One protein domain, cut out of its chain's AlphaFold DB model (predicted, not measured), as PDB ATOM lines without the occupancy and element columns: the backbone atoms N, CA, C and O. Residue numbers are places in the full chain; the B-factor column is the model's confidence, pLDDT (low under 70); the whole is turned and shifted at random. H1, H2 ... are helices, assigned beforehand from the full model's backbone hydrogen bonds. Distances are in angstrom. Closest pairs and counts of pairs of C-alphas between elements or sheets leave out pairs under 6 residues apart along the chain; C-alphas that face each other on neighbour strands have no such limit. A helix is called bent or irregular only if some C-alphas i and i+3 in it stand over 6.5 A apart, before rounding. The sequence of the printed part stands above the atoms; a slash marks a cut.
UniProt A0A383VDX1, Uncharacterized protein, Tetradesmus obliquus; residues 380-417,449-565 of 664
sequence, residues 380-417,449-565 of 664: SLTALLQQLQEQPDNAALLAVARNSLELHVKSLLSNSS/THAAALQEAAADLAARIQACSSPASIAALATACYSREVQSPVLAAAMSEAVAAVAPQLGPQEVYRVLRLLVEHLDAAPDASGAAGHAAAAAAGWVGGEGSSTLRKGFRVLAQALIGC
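This is residues 380 to 417 and 449 to 565 of the 664 residues of an uncharacterized protein of Tetradesmus obliquus (UniProt A0A383VDX1). A compact bundle of seven helices has H5 at its core, with H3, H4 and H8 packed on it, the H1 and H2 hairpin at one side and H6 packed on H4 and H8; H7 lies apart from the other helices. The bundle is up and down, each helix running against the one before it. The printed part, all helix in class, has 155 residues with eight named helices, H1 to H8 in order, and no named strand. The radius of gyration of the C-alphas is 14.9 A, and the spans are 44 by 37 by 23 A.

H2, residues 395 to 417, forms a hairpin with H1, residues 380 to 390; with its residues 397 to 405 alone it touches H1, the closest C-alphas being Leu 384 and Ala 401, 5.7 A apart. The hub is H5, residues 489 to 505, which touches H2, H3, residues 449 to 467, H4, residues 471 to 482, and H8, residues 546 to 565. Its closest C-alphas to H3 are Ala 494 and Ala 458, 4.4 A apart, and to H8 Ser 496 and Gly 554, 4.9 A apart. H4 and H5 form a hairpin at a shallow tilt of 31 degrees. H6, residues 508 to 524, touches H4, with the C-alphas of Tyr 482 and Leu 517 closest at 5.4 A. H7, residues 531 to 539, touches no helix. Every O i to N i+4 pair is within hydrogen-bond range in H1, H2, H3, H4, H6, H7 and H8; in H5, 11 of 13 are.

H2 spans 32.9 A from C-alpha 395 at (32.002, 62.187, 49.564), H8 28.6 A, ending at C-alpha 565 at (7.672, 60.756, 60.085), and H3 27.1 A. H5 is irregular: C-alphas 501 and 504 are 7.7 A apart.

Residues 418 to 448 are not printed; C-alphas 417 and 449 are 12.3 A apart across this cut. No link printed whole is long. The pLDDT is under 70 at residues 485 to 487, 527 to 529 and 531 to 547.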
ATOM      1  N   SER A 380      40.252  45.965  54.956       82.69
ATOM      2  CA  SER A 380      40.316  47.320  54.384       82.69
ATOM      3  C   SER A 380      38.931  47.955  54.195       82.69
ATOM      4  O   SER A 380      38.765  49.142  54.480       82.69
ATOM      5  N   LEU A 381      37.911  47.172  53.821       80.06
ATOM      6  CA  LEU A 381      36.515  47.616  53.827       80.06
ATOM      7  C   LEU A 381      36.040  47.999  55.239       80.06
ATOM      8  O   LEU A 381      35.401  49.035  55.405       80.06
ATOM      9  N   THR A 382      36.373  47.201  56.254       77.81
ATOM     10  CA  THR A 382      36.004  47.462  57.656       77.81
ATOM     11  C   THR A 382      36.608  48.783  58.142       77.81
ATOM     12  O   THR A 382      35.895  49.621  58.693       77.81
ATOM     13  N   ALA A 383      37.888  49.031  57.844       83.25
ATOM     14  CA  ALA A 383      38.552  50.297  58.156       83.25
ATOM     15  C   ALA A 383      37.918  51.505  57.432       83.25
ATOM     16  O   ALA A 383      37.766  52.570  58.030       83.25
ATOM     17  N   LEU A 384      37.501  51.351  56.169       83.25
ATOM     18  CA  LEU A 384      36.812  52.403  55.408       83.25
ATOM     19  C   LEU A 384      35.406  52.709  55.948       83.25
ATOM     20  O   LEU A 384      35.023  53.876  56.021       83.25
ATOM     21  N   LEU A 385      34.646  51.686  56.352       78.75
ATOM     22  CA  LEU A 385      33.342  51.866  57.000       78.75
ATOM     23  C   LEU A 385      33.495  52.578  58.354       78.75
ATOM     24  O   LEU A 385      32.744  53.507  58.644       78.75
ATOM     25  N   GLN A 386      34.528  52.238  59.129       83.00
ATOM     26  CA  GLN A 386      34.827  52.917  60.390       83.00
ATOM     27  C   GLN A 386      35.251  54.387  60.182       83.00
ATOM     28  O   GLN A 386      34.808  55.263  60.920       83.00
ATOM     29  N   GLN A 387      36.001  54.710  59.120       84.19
ATOM     30  CA  GLN A 387      36.267  56.109  58.740       84.19
ATOM     31  C   GLN A 387      34.993  56.862  58.303       84.19
ATOM     32  O   GLN A 387      34.862  58.058  58.566       84.19
ATOM     33  N   LEU A 388      34.017  56.179  57.692       78.88
ATOM     34  CA  LEU A 388      32.688  56.738  57.394       78.88
ATOM     35  C   LEU A 388      31.773  56.876  58.619       78.88
ATOM     36  O   LEU A 388      30.797  57.629  58.570       78.88
ATOM     37  N   GLN A 389      32.071  56.188  59.720       81.81
ATOM     38  CA  GLN A 389      31.431  56.433  61.011       81.81
ATOM     39  C   GLN A 389      31.912  57.761  61.619       81.81
ATOM     40  O   GLN A 389      31.108  58.492  62.193       81.81
ATOM     41  N   GLU A 390      33.194  58.101  61.449       85.69
ATOM     42  CA  GLU A 390      33.766  59.387  61.881       85.69
ATOM     43  C   GLU A 390      33.412  60.555  60.942       85.69
ATOM     44  O   GLU A 390      33.299  61.696  61.392       85.69
ATOM     45  N   GLN A 391      33.251  60.296  59.637       86.50
ATOM     46  CA  GLN A 391      33.036  61.325  58.609       86.50
ATOM     47  C   GLN A 391      31.931  60.938  57.597       86.50
ATOM     48  O   GLN A 391      32.234  60.713  56.421       86.50
ATOM     49  N   PRO A 392      30.647  60.884  58.007       77.56
ATOM     50  CA  PRO A 392      29.543  60.430  57.150       77.56
ATOM     51  C   PRO A 392      29.355  61.265  55.872       77.56
ATOM     52  O   PRO A 392      29.038  60.711  54.822       77.56
ATOM     53  N   ASP A 393      29.602  62.578  55.928       82.00
ATOM     54  CA  ASP A 393      29.445  63.497  54.789       82.00
ATOM     55  C   ASP A 393      30.637  63.500  53.810       82.00
ATOM     56  O   ASP A 393      30.626  64.215  52.802       82.00
ATOM     57  N   ASN A 394      31.703  62.736  54.082       87.06
ATOM     58  CA  ASN A 394      32.906  62.755  53.254       87.06
ATOM     59  C   ASN A 394      32.682  61.983  51.941       87.06
ATOM     60  O   ASN A 394      32.916  60.779  51.839       87.06
ATOM     61  N   ALA A 395      32.277  62.714  50.900       76.94
ATOM     62  CA  ALA A 395      32.002  62.187  49.564       76.94
ATOM     63  C   ALA A 395      33.161  61.378  48.940       76.94
ATOM     64  O   ALA A 395      32.906  60.480  48.136       76.94
ATOM     65  N   ALA A 396      34.418  61.654  49.308       77.06
ATOM     66  CA  ALA A 396      35.561  60.868  48.845       77.06
ATOM     67  C   ALA A 396      35.625  59.503  49.550       77.06
ATOM     68  O   ALA A 396      35.759  58.484  48.874       77.06
ATOM     69  N   LEU A 397      35.448  59.461  50.877       79.62
ATOM     70  CA  LEU A 397      35.346  58.201  51.622       79.62
ATOM     71  C   LEU A 397      34.124  57.381  51.183       79.62
ATOM     72  O   LEU A 397      34.254  56.177  50.979       79.62
ATOM     73  N   LEU A 398      32.972  58.021  50.938       76.19
ATOM     74  CA  LEU A 398      31.770  57.349  50.421       76.19
ATOM     75  C   LEU A 398      32.046  56.684  49.065       76.19
ATOM     76  O   LEU A 398      31.694  55.524  48.859       76.19
ATOM     77  N   ALA A 399      32.723  57.385  48.149       75.69
ATOM     78  CA  ALA A 399      33.096  56.832  46.849       75.69
ATOM     79  C   ALA A 399      34.105  55.674  46.963       75.69
ATOM     80  O   ALA A 399      33.956  54.666  46.269       75.69
ATOM     81  N   VAL A 400      35.107  55.781  47.844       82.00
ATOM     82  CA  VAL A 400      36.118  54.728  48.059       82.00
ATOM     83  C   VAL A 400      35.508  53.490  48.721       82.00
ATOM     84  O   VAL A 400      35.726  52.379  48.236       82.00
ATOM     85  N   ALA A 401      34.689  53.655  49.765       78.00
ATOM     86  CA  ALA A 401      33.984  52.550  50.414       78.00
ATOM     87  C   ALA A 401      33.033  51.842  49.439       78.00
ATOM     88  O   ALA A 401      33.063  50.618  49.338       78.00
ATOM     89  N   ARG A 402      32.264  52.593  48.633       81.19
ATOM     90  CA  ARG A 402      31.390  52.028  47.590       81.19
ATOM     91  C   ARG A 402      32.166  51.228  46.542       81.19
ATOM     92  O   ARG A 402      31.756  50.130  46.178       81.19
ATOM     93  N   ASN A 403      33.298  51.747  46.067       82.62
ATOM     94  CA  ASN A 403      34.137  51.032  45.104       82.62
ATOM     95  C   ASN A 403      34.765  49.771  45.732       82.62
ATOM     96  O   ASN A 403      34.850  48.739  45.069       82.62
ATOM     97  N   SER A 404      35.131  49.821  47.016       82.19
ATOM     98  CA  SER A 404      35.626  48.662  47.771       82.19
ATOM     99  C   SER A 404      34.539  47.599  47.967       82.19
ATOM    100  O   SER A 404      34.809  46.416  47.777       82.19
ATOM    101  N   LEU A 405      33.293  48.004  48.242       77.94
ATOM    102  CA  LEU A 405      32.121  47.119  48.284       77.94
ATOM    103  C   LEU A 405      31.878  46.438  46.929       77.94
ATOM    104  O   LEU A 405      31.708  45.220  46.874       77.94
ATOM    105  N   GLU A 406      31.918  47.188  45.822       82.81
ATOM    106  CA  GLU A 406      31.802  46.608  44.478       82.81
ATOM    107  C   GLU A 406      32.914  45.595  44.171       82.81
ATOM    108  O   GLU A 406      32.630  44.536  43.612       82.81
ATOM    109  N   LEU A 407      34.171  45.903  44.516       83.75
ATOM    110  CA  LEU A 407      35.307  44.998  44.312       83.75
ATOM    111  C   LEU A 407      35.204  43.745  45.193       83.75
ATOM    112  O   LEU A 407      35.456  42.641  44.711       83.75
ATOM    113  N   HIS A 408      34.766  43.892  46.445       82.31
ATOM    114  CA  HIS A 408      34.545  42.769  47.353       82.31
ATOM    115  C   HIS A 408      33.457  41.827  46.814       82.31
ATOM    116  O   HIS A 408      33.689  40.625  46.687       82.31
ATOM    117  N   VAL A 409      32.315  42.365  46.369       82.81
ATOM    118  CA  VAL A 409      31.249  41.567  45.738       82.81
ATOM    119  C   VAL A 409      31.727  40.897  44.439       82.81
ATOM    120  O   VAL A 409      31.474  39.709  44.243       82.81
ATOM    121  N   LYS A 410      32.481  41.598  43.577       84.38
ATOM    122  CA  LYS A 410      33.090  41.005  42.365       84.38
ATOM    123  C   LYS A 410      34.041  39.842  42.708       84.38
ATOM    124  O   LYS A 410      34.042  38.827  42.007       84.38
ATOM    125  N   SER A 411      34.792  39.942  43.808       83.75
ATOM    126  CA  SER A 411      35.651  38.859  44.314       83.75
ATOM    127  C   SER A 411      34.838  37.647  44.796       83.75
ATOM    128  O   SER A 411      35.112  36.520  44.380       83.75
ATOM    129  N   LEU A 412      33.783  37.862  45.595       80.19
ATOM    130  CA  LEU A 412      32.886  36.798  46.073       80.19
ATOM    131  C   LEU A 412      32.226  36.026  44.912       80.19
ATOM    132  O   LEU A 412      32.220  34.790  44.907       80.19
ATOM    133  N   LEU A 413      31.745  36.738  43.887       80.75
ATOM    134  CA  LEU A 413      31.160  36.149  42.675       80.75
ATOM    135  C   LEU A 413      32.181  35.306  41.883       80.75
ATOM    136  O   LEU A 413      31.871  34.196  41.438       80.75
ATOM    137  N   SER A 414      33.420  35.784  41.755       84.00
ATOM    138  CA  SER A 414      34.500  35.079  41.040       84.00
ATOM    139  C   SER A 414      34.949  33.797  41.760       84.00
ATOM    140  O   SER A 414      35.155  32.754  41.128       84.00
ATOM    141  N   ASN A 415      35.036  33.839  43.094       79.69
ATOM    142  CA  ASN A 415      35.377  32.680  43.929       79.69
ATOM    143  C   ASN A 415      34.282  31.596  43.882       79.69
ATOM    144  O   ASN A 415      34.578  30.401  43.769       79.69
ATOM    145  N   SER A 416      33.013  32.014  43.892       74.75
ATOM    146  CA  SER A 416      31.858  31.118  43.730       74.75
ATOM    147  C   SER A 416      31.860  30.451  42.350       74.75
ATOM    148  O   SER A 416      31.728  29.230  42.242       74.75
ATOM    149  N   SER A 417      32.126  31.231  41.296       73.38
ATOM    150  CA  SER A 417      32.220  30.739  39.913       73.38
ATOM    151  C   SER A 417      33.297  29.659  39.759       73.38
ATOM    152  O   SER A 417      33.014  28.572  39.254       73.38
ATOM    153  N   THR A 449      20.248  27.422  43.885       82.75
ATOM    154  CA  THR A 449      21.424  27.355  44.776       82.75
ATOM    155  C   THR A 449      22.341  28.572  44.643       82.75
ATOM    156  O   THR A 449      22.933  28.997  45.630       82.75
ATOM    157  N   HIS A 450      22.431  29.168  43.450       80.38
ATOM    158  CA  HIS A 450      23.171  30.411  43.247       80.38
ATOM    159  C   HIS A 450      22.447  31.603  43.890       80.38
ATOM    160  O   HIS A 450      23.081  32.371  44.605       80.38
ATOM    161  N   ALA A 451      21.128  31.733  43.701       78.38
ATOM    162  CA  ALA A 451      20.323  32.794  44.310       78.38
ATOM    163  C   ALA A 451      20.407  32.779  45.849       78.38
ATOM    164  O   ALA A 451      20.688  33.815  46.452       78.38
ATOM    165  N   ALA A 452      20.304  31.599  46.471       82.75
ATOM    166  CA  ALA A 452      20.488  31.431  47.914       82.75
ATOM    167  C   ALA A 452      21.887  31.877  48.390       82.75
ATOM    168  O   ALA A 452      21.998  32.600  49.377       82.75
ATOM    169  N   ALA A 453      22.951  31.524  47.658       84.06
ATOM    170  CA  ALA A 453      24.313  31.966  47.977       84.06
ATOM    171  C   ALA A 453      24.508  33.487  47.799       84.06
ATOM    172  O   ALA A 453      25.229  34.113  48.576       84.06
ATOM    173  N   LEU A 454      23.839  34.109  46.816       83.94
ATOM    174  CA  LEU A 454      23.810  35.572  46.683       83.94
ATOM    175  C   LEU A 454      23.061  36.239  47.844       83.94
ATOM    176  O   LEU A 454      23.464  37.316  48.279       83.94
ATOM    177  N   GLN A 455      21.993  35.616  48.348       84.75
ATOM    178  CA  GLN A 455      21.234  36.116  49.493       84.75
ATOM    179  C   GLN A 455      22.038  36.012  50.798       84.75
ATOM    180  O   GLN A 455      22.068  36.973  51.561       84.75
ATOM    181  N   GLU A 456      22.736  34.898  51.033       87.38
ATOM    182  CA  GLU A 456      23.635  34.731  52.185       87.38
ATOM    183  C   GLU A 456      24.782  35.758  52.150       87.38
ATOM    184  O   GLU A 456      25.034  36.446  53.140       87.38
ATOM    185  N   ALA A 457      25.405  35.958  50.981       85.94
ATOM    186  CA  ALA A 457      26.424  36.990  50.785       85.94
ATOM    187  C   ALA A 457      25.878  38.420  50.971       85.94
ATOM    188  O   ALA A 457      26.583  39.281  51.501       85.94
ATOM    189  N   ALA A 458      24.632  38.690  50.565       88.44
ATOM    190  CA  ALA A 458      23.986  39.979  50.804       88.44
ATOM    191  C   ALA A 458      23.691  40.210  52.296       88.44
ATOM    192  O   ALA A 458      23.887  41.324  52.779       88.44
ATOM    193  N   ALA A 459      23.277  39.174  53.029       89.44
ATOM    194  CA  ALA A 459      22.989  39.249  54.460       89.44
ATOM    195  C   ALA A 459      24.261  39.453  55.307       89.44
ATOM    196  O   ALA A 459      24.276  40.324  56.177       89.44
ATOM    197  N   ASP A 460      25.351  38.729  55.021       89.44
ATOM    198  CA  ASP A 460      26.655  38.952  55.674       89.44
ATOM    199  C   ASP A 460      27.187  40.367  55.384       89.44
ATOM    200  O   ASP A 460      27.628  41.078  56.288       89.44
ATOM    201  N   LEU A 461      27.063  40.837  54.138       89.56
ATOM    202  CA  LEU A 461      27.453  42.200  53.774       89.56
ATOM    203  C   LEU A 461      26.588  43.263  54.475       89.56
ATOM    204  O   LEU A 461      27.121  44.266  54.954       89.56
ATOM    205  N   ALA A 462      25.277  43.037  54.591       92.62
ATOM    206  CA  ALA A 462      24.370  43.911  55.330       92.62
ATOM    207  C   ALA A 462      24.718  43.962  56.825       92.62
ATOM    208  O   ALA A 462      24.713  45.046  57.410       92.62
ATOM    209  N   ALA A 463      25.055  42.820  57.434       92.56
ATOM    210  CA  ALA A 463      25.466  42.731  58.833       92.56
ATOM    211  C   ALA A 463      26.790  43.473  59.092       92.56
ATOM    212  O   ALA A 463      26.885  44.225  60.061       92.56
ATOM    213  N   ARG A 464      27.782  43.349  58.197       90.50
ATOM    214  CA  ARG A 464      29.043  44.119  58.264       90.50
ATOM    215  C   ARG A 464      28.805  45.626  58.179       90.50
ATOM    216  O   ARG A 464      29.375  46.378  58.963       90.50
ATOM    217  N   ILE A 465      27.945  46.073  57.259       91.06
ATOM    218  CA  ILE A 465      27.603  47.496  57.122       91.06
ATOM    219  C   ILE A 465      26.897  48.008  58.390       91.06
ATOM    220  O   ILE A 465      27.259  49.066  58.893       91.06
ATOM    221  N   GLN A 466      25.951  47.246  58.950       92.81
ATOM    222  CA  GLN A 466      25.270  47.594  60.207       92.81
ATOM    223  C   GLN A 466      26.227  47.652  61.409       92.81
ATOM    224  O   GLN A 466      26.101  48.540  62.248       92.81
ATOM    225  N   ALA A 467      27.194  46.734  61.498       90.50
ATOM    226  CA  ALA A 467      28.145  46.670  62.608       90.50
ATOM    227  C   ALA A 467      29.183  47.811  62.605       90.50
ATOM    228  O   ALA A 467      29.733  48.137  63.658       90.50
ATOM    229  N   CYS A 468      29.464  48.407  61.441       81.62
ATOM    230  CA  CYS A 468      30.586  49.331  61.241       81.62
ATOM    231  C   CYS A 468      30.167  50.741  60.785       81.62
ATOM    232  O   CYS A 468      30.984  51.463  60.216       81.62
ATOM    233  N   SER A 469      28.907  51.153  60.956       87.31
ATOM    234  CA  SER A 469      28.436  52.467  60.491       87.31
ATOM    235  C   SER A 469      27.259  53.013  61.303       87.31
ATOM    236  O   SER A 469      26.418  52.268  61.796       87.31
ATOM    237  N   SER A 470      27.184  54.343  61.430       94.00
ATOM    238  CA  SER A 470      26.028  55.014  62.042       94.00
ATOM    239  C   SER A 470      24.802  54.990  61.107       94.00
ATOM    240  O   SER A 470      24.986  54.856  59.895       94.00
ATOM    241  N   PRO A 471      23.564  55.194  61.602       94.31
ATOM    242  CA  PRO A 471      22.381  55.318  60.744       94.31
ATOM    243  C   PRO A 471      22.544  56.376  59.638       94.31
ATOM    244  O   PRO A 471      22.258  56.095  58.476       94.31
ATOM    245  N   ALA A 472      23.108  57.545  59.966       92.06
ATOM    246  CA  ALA A 472      23.409  58.600  58.995       92.06
ATOM    247  C   ALA A 472      24.476  58.163  57.971       92.06
ATOM    248  O   ALA A 472      24.301  58.364  56.769       92.06
ATOM    249  N   SER A 473      25.545  57.487  58.415       91.56
ATOM    250  CA  SER A 473      26.560  56.892  57.526       91.56
ATOM    251  C   SER A 473      25.935  55.865  56.567       91.56
ATOM    252  O   SER A 473      26.284  55.832  55.390       91.56
ATOM    253  N   ILE A 474      24.977  55.059  57.042       93.62
ATOM    254  CA  ILE A 474      24.250  54.058  56.244       93.62
ATOM    255  C   ILE A 474      23.315  54.734  55.236       93.62
ATOM    256  O   ILE A 474      23.295  54.330  54.076       93.62
ATOM    257  N   ALA A 475      22.600  55.797  55.616       93.62
ATOM    258  CA  ALA A 475      21.776  56.574  54.687       93.62
ATOM    259  C   ALA A 475      22.617  57.305  53.622       93.62
ATOM    260  O   ALA A 475      22.236  57.343  52.447       93.62
ATOM    261  N   ALA A 476      23.785  57.835  53.995       91.62
ATOM    262  CA  ALA A 476      24.741  58.449  53.075       91.62
ATOM    263  C   ALA A 476      25.357  57.418  52.108       91.62
ATOM    264  O   ALA A 476      25.415  57.659  50.900       91.62
ATOM    265  N   LEU A 477      25.742  56.239  52.607       91.81
ATOM    266  CA  LEU A 477      26.254  55.130  51.798       91.81
ATOM    267  C   LEU A 477      25.182  54.578  50.850       91.81
ATOM    268  O   LEU A 477      25.458  54.383  49.667       91.81
ATOM    269  N   ALA A 478      23.948  54.399  51.327       93.00
ATOM    270  CA  ALA A 478      22.814  53.975  50.510       93.00
ATOM    271  C   ALA A 478      22.484  54.998  49.419       93.00
ATOM    272  O   ALA A 478      22.302  54.624  48.261       93.00
ATOM    273  N   THR A 479      22.510  56.290  49.756       92.69
ATOM    274  CA  THR A 479      22.417  57.383  48.780       92.69
ATOM    275  C   THR A 479      23.510  57.251  47.714       92.69
ATOM    276  O   THR A 479      23.194  57.259  46.531       92.69
ATOM    277  N   ALA A 480      24.779  57.075  48.107       90.50
ATOM    278  CA  ALA A 480      25.908  56.951  47.178       90.50
ATOM    279  C   ALA A 480      25.888  55.658  46.335       90.50
ATOM    280  O   ALA A 480      26.458  55.619  45.239       90.50
ATOM    281  N   CYS A 481      25.235  54.602  46.830       90.19
ATOM    282  CA  CYS A 481      24.949  53.392  46.068       90.19
ATOM    283  C   CYS A 481      23.857  53.656  45.026       90.19
ATOM    284  O   CYS A 481      24.130  53.563  43.833       90.19
ATOM    285  N   TYR A 482      22.647  54.022  45.455       89.19
ATOM    286  CA  TYR A 482      21.483  54.127  44.571       89.19
ATOM    287  C   TYR A 482      21.527  55.330  43.606       89.19
ATOM    288  O   TYR A 482      20.942  55.257  42.533       89.19
ATOM    289  N   SER A 483      22.250  56.418  43.918       87.56
ATOM    290  CA  SER A 483      22.352  57.609  43.047       87.56
ATOM    291  C   SER A 483      23.243  57.431  41.805       87.56
ATOM    292  O   SER A 483      23.578  58.404  41.126       87.56
ATOM    293  N   ARG A 484      23.714  56.213  41.550       75.69
ATOM    294  CA  ARG A 484      24.451  55.793  40.356       75.69
ATOM    295  C   ARG A 484      23.909  54.434  39.927       75.69
ATOM    296  O   ARG A 484      23.366  53.694  40.740       75.69
ATOM    297  N   GLU A 485      24.150  54.066  38.675       69.12
ATOM    298  CA  GLU A 485      23.881  52.724  38.152       69.12
ATOM    299  C   GLU A 485      24.794  51.674  38.825       69.12
ATOM    300  O   GLU A 485      25.801  51.235  38.270       69.12
ATOM    301  N   VAL A 486      24.477  51.279  40.061       61.97
ATOM    302  CA  VAL A 486      25.100  50.129  40.727       61.97
ATOM    303  C   VAL A 486      24.591  48.864  40.047       61.97
ATOM    304  O   VAL A 486      23.473  48.415  40.268       61.97
ATOM    305  N   GLN A 487      25.449  48.274  39.219       67.25
ATOM    306  CA  GLN A 487      25.151  47.078  38.424       67.25
ATOM    307  C   GLN A 487      25.098  45.778  39.255       67.25
ATOM    308  O   GLN A 487      24.946  44.696  38.696       67.25
ATOM    309  N   SER A 488      25.262  45.857  40.581       87.12
ATOM    310  CA  SER A 488      25.340  44.696  41.473       87.12
ATOM    311  C   SER A 488      24.035  44.491  42.257       87.12
ATOM    312  O   SER A 488      23.789  45.247  43.204       87.12
ATOM    313  N   PRO A 489      23.227  43.452  41.947       84.56
ATOM    314  CA  PRO A 489      22.023  43.137  42.721       84.56
ATOM    315  C   PRO A 489      22.338  42.788  44.179       84.56
ATOM    316  O   PRO A 489      21.572  43.135  45.072       84.56
ATOM    317  N   VAL A 490      23.487  42.150  44.435       88.94
ATOM    318  CA  VAL A 490      23.928  41.762  45.787       88.94
ATOM    319  C   VAL A 490      24.179  43.000  46.649       88.94
ATOM    320  O   VAL A 490      23.726  43.052  47.789       88.94
ATOM    321  N   LEU A 491      24.847  44.024  46.099       90.19
ATOM    322  CA  LEU A 491      25.088  45.276  46.822       90.19
ATOM    323  C   LEU A 491      23.780  46.041  47.053       90.19
ATOM    324  O   LEU A 491      23.557  46.535  48.154       90.19
ATOM    325  N   ALA A 492      22.892  46.096  46.055       90.88
ATOM    326  CA  ALA A 492      21.585  46.731  46.203       90.88
ATOM    327  C   ALA A 492      20.725  46.046  47.284       90.88
ATOM    328  O   ALA A 492      20.137  46.738  48.118       90.88
ATOM    329  N   ALA A 493      20.694  44.708  47.307       90.31
ATOM    330  CA  ALA A 493      19.982  43.906  48.301       90.31
ATOM    331  C   ALA A 493      20.565  44.081  49.714       90.31
ATOM    332  O   ALA A 493      19.821  44.410  50.637       90.31
ATOM    333  N   ALA A 494      21.889  43.950  49.869       92.50
ATOM    334  CA  ALA A 494      22.584  44.152  51.142       92.50
ATOM    335  C   ALA A 494      22.354  45.562  51.707       92.50
ATOM    336  O   ALA A 494      22.071  45.739  52.892       92.50
ATOM    337  N   MET A 495      22.425  46.577  50.841       94.56
ATOM    338  CA  MET A 495      22.196  47.965  51.228       94.56
ATOM    339  C   MET A 495      20.731  48.215  51.608       94.56
ATOM    340  O   MET A 495      20.469  48.955  52.551       94.56
ATOM    341  N   SER A 496      19.780  47.554  50.940       93.50
ATOM    342  CA  SER A 496      18.349  47.648  51.261       93.50
ATOM    343  C   SER A 496      18.027  47.017  52.619       93.50
ATOM    344  O   SER A 496      17.250  47.577  53.389       93.50
ATOM    345  N   GLU A 497      18.673  45.898  52.956       93.94
ATOM    346  CA  GLU A 497      18.540  45.242  54.261       93.94
ATOM    347  C   GLU A 497      19.211  46.038  55.393       93.94
ATOM    348  O   GLU A 497      18.601  46.239  56.444       93.94
ATOM    349  N   ALA A 498      20.415  46.576  55.170       94.31
ATOM    350  CA  ALA A 498      21.081  47.451  56.137       94.31
ATOM    351  C   ALA A 498      20.301  48.757  56.384       94.31
ATOM    352  O   ALA A 498      20.178  49.188  57.529       94.31
ATOM    353  N   VAL A 499      19.716  49.353  55.337       95.19
ATOM    354  CA  VAL A 499      18.807  50.502  55.471       95.19
ATOM    355  C   VAL A 499      17.541  50.118  56.234       95.19
ATOM    356  O   VAL A 499      17.139  50.861  57.125       95.19
ATOM    357  N   ALA A 500      16.929  48.965  55.947       94.44
ATOM    358  CA  ALA A 500      15.737  48.504  56.661       94.44
ATOM    359  C   ALA A 500      15.982  48.370  58.175       94.44
ATOM    360  O   ALA A 500      15.141  48.784  58.970       94.44
ATOM    361  N   ALA A 501      17.148  47.855  58.577       95.25
ATOM    362  CA  ALA A 501      17.520  47.715  59.985       95.25
ATOM    363  C   ALA A 501      17.631  49.062  60.732       95.25
ATOM    364  O   ALA A 501      17.330  49.128  61.925       95.25
ATOM    365  N   VAL A 502      18.031  50.143  60.047       96.31
ATOM    366  CA  VAL A 502      18.203  51.474  60.663       96.31
ATOM    367  C   VAL A 502      17.094  52.475  60.340       96.31
ATOM    368  O   VAL A 502      17.069  53.537  60.953       96.31
ATOM    369  N   ALA A 503      16.154  52.162  59.443       96.12
ATOM    370  CA  ALA A 503      15.097  53.081  59.006       96.12
ATOM    371  C   ALA A 503      14.307  53.761  60.153       96.12
ATOM    372  O   ALA A 503      14.062  54.961  60.038       96.12
ATOM    373  N   PRO A 504      13.980  53.099  61.289       95.69
ATOM    374  CA  PRO A 504      13.328  53.753  62.436       95.69
ATOM    375  C   PRO A 504      14.194  54.783  63.189       95.69
ATOM    376  O   PRO A 504      13.702  55.442  64.102       95.69
ATOM    377  N   GLN A 505      15.485  54.882  62.857       96.00
ATOM    378  CA  GLN A 505      16.467  55.801  63.446       96.00
ATOM    379  C   GLN A 505      16.846  56.950  62.493       96.00
ATOM    380  O   GLN A 505      17.555  57.865  62.902       96.00
ATOM    381  N   LEU A 506      16.406  56.892  61.230       95.81
ATOM    382  CA  LEU A 506      16.711  57.892  60.209       95.81
ATOM    383  C   LEU A 506      15.817  59.131  60.342       95.81
ATOM    384  O   LEU A 506      14.649  59.050  60.725       95.81
ATOM    385  N   GLY A 507      16.352  60.290  59.966       96.25
ATOM    386  CA  GLY A 507      15.576  61.518  59.842       96.25
ATOM    387  C   GLY A 507      14.581  61.460  58.671       96.25
ATOM    388  O   GLY A 507      14.834  60.781  57.675       96.25
ATOM    389  N   PRO A 508      13.477  62.232  58.707       96.50
ATOM    390  CA  PRO A 508      12.440  62.211  57.665       96.50
ATOM    391  C   PRO A 508      12.991  62.491  56.262       96.50
ATOM    392  O   PRO A 508      12.608  61.849  55.286       96.50
ATOM    393  N   GLN A 509      13.947  63.416  56.170       96.31
ATOM    394  CA  GLN A 509      14.627  63.782  54.926       96.31
ATOM    395  C   GLN A 509      15.548  62.666  54.402       96.31
ATOM    396  O   GLN A 509      15.733  62.536  53.193       96.31
ATOM    397  N   GLU A 510      16.105  61.841  55.292       96.31
ATOM    398  CA  GLU A 510      16.958  60.699  54.948       96.31
ATOM    399  C   GLU A 510      16.107  59.520  54.469       96.31
ATOM    400  O   GLU A 510      16.368  58.989  53.390       96.31
ATOM    401  N   VAL A 511      15.037  59.180  55.204       97.00
ATOM    402  CA  VAL A 511      14.040  58.174  54.795       97.00
ATOM    403  C   VAL A 511      13.488  58.509  53.411       97.00
ATOM    404  O   VAL A 511      13.524  57.664  52.520       97.00
ATOM    405  N   TYR A 512      13.051  59.756  53.200       97.06
ATOM    406  CA  TYR A 512      12.557  60.239  51.911       97.06
ATOM    407  C   TYR A 512      13.589  60.079  50.784       97.06
ATOM    408  O   TYR A 512      13.290  59.503  49.735       97.06
ATOM    409  N   ARG A 513      14.823  60.553  51.002       96.44
ATOM    410  CA  ARG A 513      15.896  60.515  49.998       96.44
ATOM    411  C   ARG A 513      16.281  59.085  49.621       96.44
ATOM    412  O   ARG A 513      16.458  58.801  48.439       96.44
ATOM    413  N   VAL A 514      16.401  58.191  50.602       96.31
ATOM    414  CA  VAL A 514      16.773  56.791  50.358       96.31
ATOM    415  C   VAL A 514      15.607  56.011  49.743       96.31
ATOM    416  O   VAL A 514      15.843  55.238  48.818       96.31
ATOM    417  N   LEU A 515      14.357  56.264  50.157       96.56
ATOM    418  CA  LEU A 515      13.157  55.701  49.523       96.56
ATOM    419  C   LEU A 515      13.081  56.076  48.039       96.56
ATOM    420  O   LEU A 515      12.920  55.193  47.199       96.56
ATOM    421  N   ARG A 516      13.252  57.361  47.709       96.44
ATOM    422  CA  ARG A 516      13.249  57.844  46.323       96.44
ATOM    423  C   ARG A 516      14.314  57.150  45.475       96.44
ATOM    424  O   ARG A 516      13.988  56.627  44.416       96.44
ATOM    425  N   LEU A 517      15.565  57.114  45.933       95.38
ATOM    426  CA  LEU A 517      16.663  56.523  45.159       95.38
ATOM    427  C   LEU A 517      16.537  54.991  45.036       95.38
ATOM    428  O   LEU A 517      16.832  54.437  43.981       95.38
ATOM    429  N   LEU A 518      16.034  54.303  46.069       93.88
ATOM    430  CA  LEU A 518      15.672  52.883  45.984       93.88
ATOM    431  C   LEU A 518      14.567  52.644  44.941       93.88
ATOM    432  O   LEU A 518      14.615  51.657  44.212       93.88
ATOM    433  N   VAL A 519      13.589  53.547  44.845       93.69
ATOM    434  CA  VAL A 519      12.493  53.476  43.867       93.69
ATOM    435  C   VAL A 519      12.955  53.815  42.441       93.69
ATOM    436  O   VAL A 519      12.519  53.165  41.494       93.69
ATOM    437  N   GLU A 520      13.886  54.757  42.266       92.50
ATOM    438  CA  GLU A 520      14.577  54.985  40.985       92.50
ATOM    439  C   GLU A 520      15.384  53.736  40.560       92.50
ATOM    440  O   GLU A 520      15.359  53.350  39.391       92.50
ATOM    441  N   HIS A 521      16.019  53.034  41.507       90.25
ATOM    442  CA  HIS A 521      16.719  51.768  41.247       90.25
ATOM    443  C   HIS A 521      15.767  50.589  40.951       90.25
ATOM    444  O   HIS A 521      16.083  49.744  40.115       90.25
ATOM    445  N   LEU A 522      14.590  50.534  41.589       89.38
ATOM    446  CA  LEU A 522      13.550  49.531  41.317       89.38
ATOM    447  C   LEU A 522      12.932  49.675  39.917       89.38
ATOM    448  O   LEU A 522      12.602  48.660  39.314       89.38
ATOM    449  N   ASP A 523      12.801  50.899  39.396       89.12
ATOM    450  CA  ASP A 523      12.388  51.156  38.004       89.12
ATOM    451  C   ASP A 523      13.495  50.818  36.990       89.12
ATOM    452  O   ASP A 523      13.207  50.388  35.874       89.12
ATOM    453  N   ALA A 524      14.765  51.020  37.358       86.12
ATOM    454  CA  ALA A 524      15.911  50.700  36.506       86.12
ATOM    455  C   ALA A 524      16.216  49.190  36.436       86.12
ATOM    456  O   ALA A 524      16.876  48.732  35.498       86.12
ATOM    457  N   ALA A 525      15.750  48.402  37.412       81.94
ATOM    458  CA  ALA A 525      15.848  46.948  37.374       81.94
ATOM    459  C   ALA A 525      14.995  46.395  36.208       81.94
ATOM    460  O   ALA A 525      13.803  46.694  36.133       81.94
ATOM    461  N   PRO A 526      15.561  45.589  35.287       71.50
ATOM    462  CA  PRO A 526      14.870  45.192  34.065       71.50
ATOM    463  C   PRO A 526      13.622  44.369  34.382       71.50
ATOM    464  O   PRO A 526      13.697  43.341  35.059       71.50
ATOM    465  N   ASP A 527      12.488  44.820  33.850       65.44
ATOM    466  CA  ASP A 527      11.157  44.290  34.128       65.44
ATOM    467  C   ASP A 527      11.066  42.791  33.783       65.44
ATOM    468  O   ASP A 527      10.900  42.373  32.631       65.44
ATOM    469  N   ALA A 528      11.238  41.950  34.806       60.34
ATOM    470  CA  ALA A 528      11.396  40.510  34.638       60.34
ATOM    471  C   ALA A 528      10.108  39.815  34.161       60.34
ATOM    472  O   ALA A 528      10.136  38.623  33.886       60.34
ATOM    473  N   SER A 529       8.986  40.530  34.058       62.00
ATOM    474  CA  SER A 529       7.648  40.010  33.745       62.00
ATOM    475  C   SER A 529       7.506  39.333  32.367       62.00
ATOM    476  O   SER A 529       6.604  38.516  32.172       62.00
ATOM    477  N   GLY A 530       8.389  39.628  31.406       71.94
ATOM    478  CA  GLY A 530       8.449  38.949  30.103       71.94
ATOM    479  C   GLY A 530       9.507  37.841  30.045       71.94
ATOM    480  O   GLY A 530      10.522  37.914  30.722       71.94
ATOM    481  N   ALA A 531       9.357  36.846  29.159       68.44
ATOM    482  CA  ALA A 531      10.337  35.752  29.023       68.44
ATOM    483  C   ALA A 531      11.763  36.228  28.654       68.44
ATOM    484  O   ALA A 531      12.750  35.668  29.128       68.44
ATOM    485  N   ALA A 532      11.880  37.294  27.853       67.94
ATOM    486  CA  ALA A 532      13.158  37.966  27.599       67.94
ATOM    487  C   ALA A 532      13.660  38.753  28.828       67.94
ATOM    488  O   ALA A 532      14.862  38.808  29.066       67.94
ATOM    489  N   GLY A 533      12.741  39.296  29.635       68.19
ATOM    490  CA  GLY A 533      13.024  39.922  30.928       68.19
ATOM    491  C   GLY A 533      13.577  38.918  31.939       68.19
ATOM    492  O   GLY A 533      14.622  39.182  32.513       68.19
ATOM    493  N   HIS A 534      12.979  37.730  32.087       68.31
ATOM    494  CA  HIS A 534      13.551  36.626  32.872       68.31
ATOM    495  C   HIS A 534      14.976  36.267  32.421       68.31
ATOM    496  O   HIS A 534      15.848  36.095  33.265       68.31
ATOM    497  N   ALA A 535      15.235  36.181  31.110       67.12
ATOM    498  CA  ALA A 535      16.571  35.876  30.596       67.12
ATOM    499  C   ALA A 535      17.589  37.003  30.870       67.12
ATOM    500  O   ALA A 535      18.716  36.720  31.272       67.12
ATOM    501  N   ALA A 536      17.195  38.269  30.699       64.19
ATOM    502  CA  ALA A 536      18.045  39.430  30.968       64.19
ATOM    503  C   ALA A 536      18.304  39.629  32.473       64.19
ATOM    504  O   ALA A 536      19.448  39.813  32.878       64.19
ATOM    505  N   ALA A 537      17.264  39.517  33.302       67.06
ATOM    506  CA  ALA A 537      17.354  39.531  34.758       67.06
ATOM    507  C   ALA A 537      18.278  38.410  35.256       67.06
ATOM    508  O   ALA A 537      19.198  38.676  36.026       67.06
ATOM    509  N   ALA A 538      18.116  37.184  34.740       67.00
ATOM    510  CA  ALA A 538      18.986  36.068  35.087       67.00
ATOM    511  C   ALA A 538      20.451  36.305  34.671       67.00
ATOM    512  O   ALA A 538      21.355  36.079  35.473       67.00
ATOM    513  N   ALA A 539      20.697  36.816  33.459       64.12
ATOM    514  CA  ALA A 539      22.044  37.169  33.003       64.12
ATOM    515  C   ALA A 539      22.686  38.296  33.840       64.12
ATOM    516  O   ALA A 539      23.899  38.298  34.036       64.12
ATOM    517  N   ALA A 540      21.878  39.216  34.372       62.84
ATOM    518  CA  ALA A 540      22.299  40.291  35.269       62.84
ATOM    519  C   ALA A 540      22.328  39.888  36.764       62.84
ATOM    520  O   ALA A 540      22.445  40.752  37.630       62.84
ATOM    521  N   GLY A 541      22.206  38.596  37.093       62.22
ATOM    522  CA  GLY A 541      22.278  38.085  38.469       62.22
ATOM    523  C   GLY A 541      20.990  38.216  39.294       62.22
ATOM    524  O   GLY A 541      20.929  37.688  40.401       62.22
ATOM    525  N   TRP A 542      19.931  38.823  38.752       66.00
ATOM    526  CA  TRP A 542      18.577  38.859  39.326       66.00
ATOM    527  C   TRP A 542      17.820  37.546  39.034       66.00
ATOM    528  O   TRP A 542      16.676  37.548  38.571       66.00
ATOM    529  N   VAL A 543      18.486  36.400  39.221       50.41
ATOM    530  CA  VAL A 543      17.909  35.080  38.941       50.41
ATOM    531  C   VAL A 543      16.917  34.728  40.050       50.41
ATOM    532  O   VAL A 543      17.316  34.417  41.166       50.41
ATOM    533  N   GLY A 544      15.623  34.758  39.735       54.69
ATOM    534  CA  GLY A 544      14.557  34.530  40.713       54.69
ATOM    535  C   GLY A 544      14.078  35.817  41.394       54.69
ATOM    536  O   GLY A 544      14.792  36.813  41.497       54.69
ATOM    537  N   GLY A 545      12.826  35.807  41.859       59.69
ATOM    538  CA  GLY A 545      12.173  36.984  42.449       59.69
ATOM    539  C   GLY A 545      12.749  37.438  43.798       59.69
ATOM    540  O   GLY A 545      12.315  38.456  44.329       59.69
ATOM    541  N   GLU A 546      13.721  36.711  44.347       63.25
ATOM    542  CA  GLU A 546      14.273  36.888  45.693       63.25
ATOM    543  C   GLU A 546      15.064  38.196  45.828       63.25
ATOM    544  O   GLU A 546      14.828  38.942  46.778       63.25
ATOM    545  N   GLY A 547      15.875  38.568  44.829       65.00
ATOM    546  CA  GLY A 547      16.541  39.880  44.799       65.00
ATOM    547  C   GLY A 547      15.543  41.048  44.777       65.00
ATOM    548  O   GLY A 547      15.716  42.039  45.486       65.00
ATOM    549  N   SER A 548      14.431  40.897  44.045       76.75
ATOM    550  CA  SER A 548      13.316  41.854  44.096       76.75
ATOM    551  C   SER A 548      12.596  41.814  45.450       76.75
ATOM    552  O   SER A 548      12.135  42.850  45.919       76.75
ATOM    553  N   SER A 549      12.522  40.657  46.120       83.31
ATOM    554  CA  SER A 549      11.893  40.528  47.440       83.31
ATOM    555  C   SER A 549      12.663  41.273  48.536       83.31
ATOM    556  O   SER A 549      12.030  41.957  49.339       83.31
ATOM    557  N   THR A 550      14.002  41.253  48.524       87.19
ATOM    558  CA  THR A 550      14.821  42.022  49.479       87.19
ATOM    559  C   THR A 550      14.681  43.526  49.248       87.19
ATOM    560  O   THR A 550      14.472  44.268  50.206       87.19
ATOM    561  N   LEU A 551      14.677  43.987  47.989       89.50
ATOM    562  CA  LEU A 551      14.405  45.402  47.697       89.50
ATOM    563  C   LEU A 551      12.978  45.820  48.091       89.50
ATOM    564  O   LEU A 551      12.793  46.891  48.664       89.50
ATOM    565  N   ARG A 552      11.967  44.970  47.857       90.12
ATOM    566  CA  ARG A 552      10.579  45.205  48.306       90.12
ATOM    567  C   ARG A 552      10.453  45.208  49.834       90.12
ATOM    568  O   ARG A 552       9.651  45.971  50.364       90.12
ATOM    569  N   LYS A 553      11.238  44.390  50.546       90.94
ATOM    570  CA  LYS A 553      11.334  44.383  52.016       90.94
ATOM    571  C   LYS A 553      11.879  45.722  52.520       90.94
ATOM    572  O   LYS A 553      11.233  46.346  53.357       90.94
ATOM    573  N   GLY A 554      13.001  46.196  51.973       92.06
ATOM    574  CA  GLY A 554      13.563  47.502  52.335       92.06
ATOM    575  C   GLY A 554      12.657  48.675  51.959       92.06
ATOM    576  O   GLY A 554      12.454  49.566  52.776       92.06
ATOM    577  N   PHE A 555      12.016  48.632  50.787       94.81
ATOM    578  CA  PHE A 555      10.993  49.599  50.370       94.81
ATOM    579  C   PHE A 555       9.812  49.650  51.352       94.81
ATOM    580  O   PHE A 555       9.441  50.734  51.792       94.81
ATOM    581  N   ARG A 556       9.259  48.498  51.761       94.31
ATOM    582  CA  ARG A 556       8.172  48.439  52.754       94.31
ATOM    583  C   ARG A 556       8.591  48.982  54.122       94.31
ATOM    584  O   ARG A 556       7.816  49.699  54.741       94.31
ATOM    585  N   VAL A 557       9.805  48.685  54.584       95.25
ATOM    586  CA  VAL A 557      10.302  49.174  55.885       95.25
ATOM    587  C   VAL A 557      10.605  50.681  55.837       95.25
ATOM    588  O   VAL A 557      10.279  51.399  56.779       95.25
ATOM    589  N   LEU A 558      11.134  51.192  54.719       94.25
ATOM    590  CA  LEU A 558      11.269  52.634  54.476       94.25
ATOM    591  C   LEU A 558       9.912  53.336  54.400       94.25
ATOM    592  O   LEU A 558       9.768  54.417  54.957       94.25
ATOM    593  N   ALA A 559       8.907  52.729  53.766       94.31
ATOM    594  CA  ALA A 559       7.545  53.255  53.743       94.31
ATOM    595  C   ALA A 559       6.934  53.312  55.156       94.31
ATOM    596  O   ALA A 559       6.364  54.330  55.532       94.31
ATOM    597  N   GLN A 560       7.128  52.275  55.980       95.25
ATOM    598  CA  GLN A 560       6.704  52.264  57.388       95.25
ATOM    599  C   GLN A 560       7.407  53.343  58.225       95.25
ATOM    600  O   GLN A 560       6.752  54.033  59.007       95.25
ATOM    601  N   ALA A 561       8.712  53.554  58.023       95.44
ATOM    602  CA  ALA A 561       9.433  54.668  58.640       95.44
ATOM    603  C   ALA A 561       8.903  56.032  58.153       95.44
ATOM    604  O   ALA A 561       8.685  56.926  58.967       95.44
ATOM    605  N   LEU A 562       8.616  56.164  56.851       96.12
ATOM    606  CA  LEU A 562       8.063  57.373  56.234       96.12
ATOM    607  C   LEU A 562       6.688  57.727  56.819       96.12
ATOM    608  O   LEU A 562       6.446  58.887  57.132       96.12
ATOM    609  N   ILE A 563       5.812  56.737  57.018       95.00
ATOM    610  CA  ILE A 563       4.514  56.901  57.693       95.00
ATOM    611  C   ILE A 563       4.715  57.442  59.117       95.00
ATOM    612  O   ILE A 563       3.998  58.345  59.538       95.00
ATOM    613  N   GLY A 564       5.718  56.942  59.843       95.06
ATOM    614  CA  GLY A 564       6.059  57.415  61.189       95.06
ATOM    615  C   GLY A 564       6.628  58.840  61.259       95.06
ATOM    616  O   GLY A 564       6.692  59.404  62.351       95.06
ATOM    617  N   CYS A 565       7.038  59.434  60.132       95.81
ATOM    618  CA  CYS A 565       7.672  60.756  60.085       95.81
ATOM    619  C   CYS A 565       7.072  61.720  59.041       95.81
ATOM    620  O   CYS A 565       7.660  62.773  58.775       95.81
TER     621      CYS A 565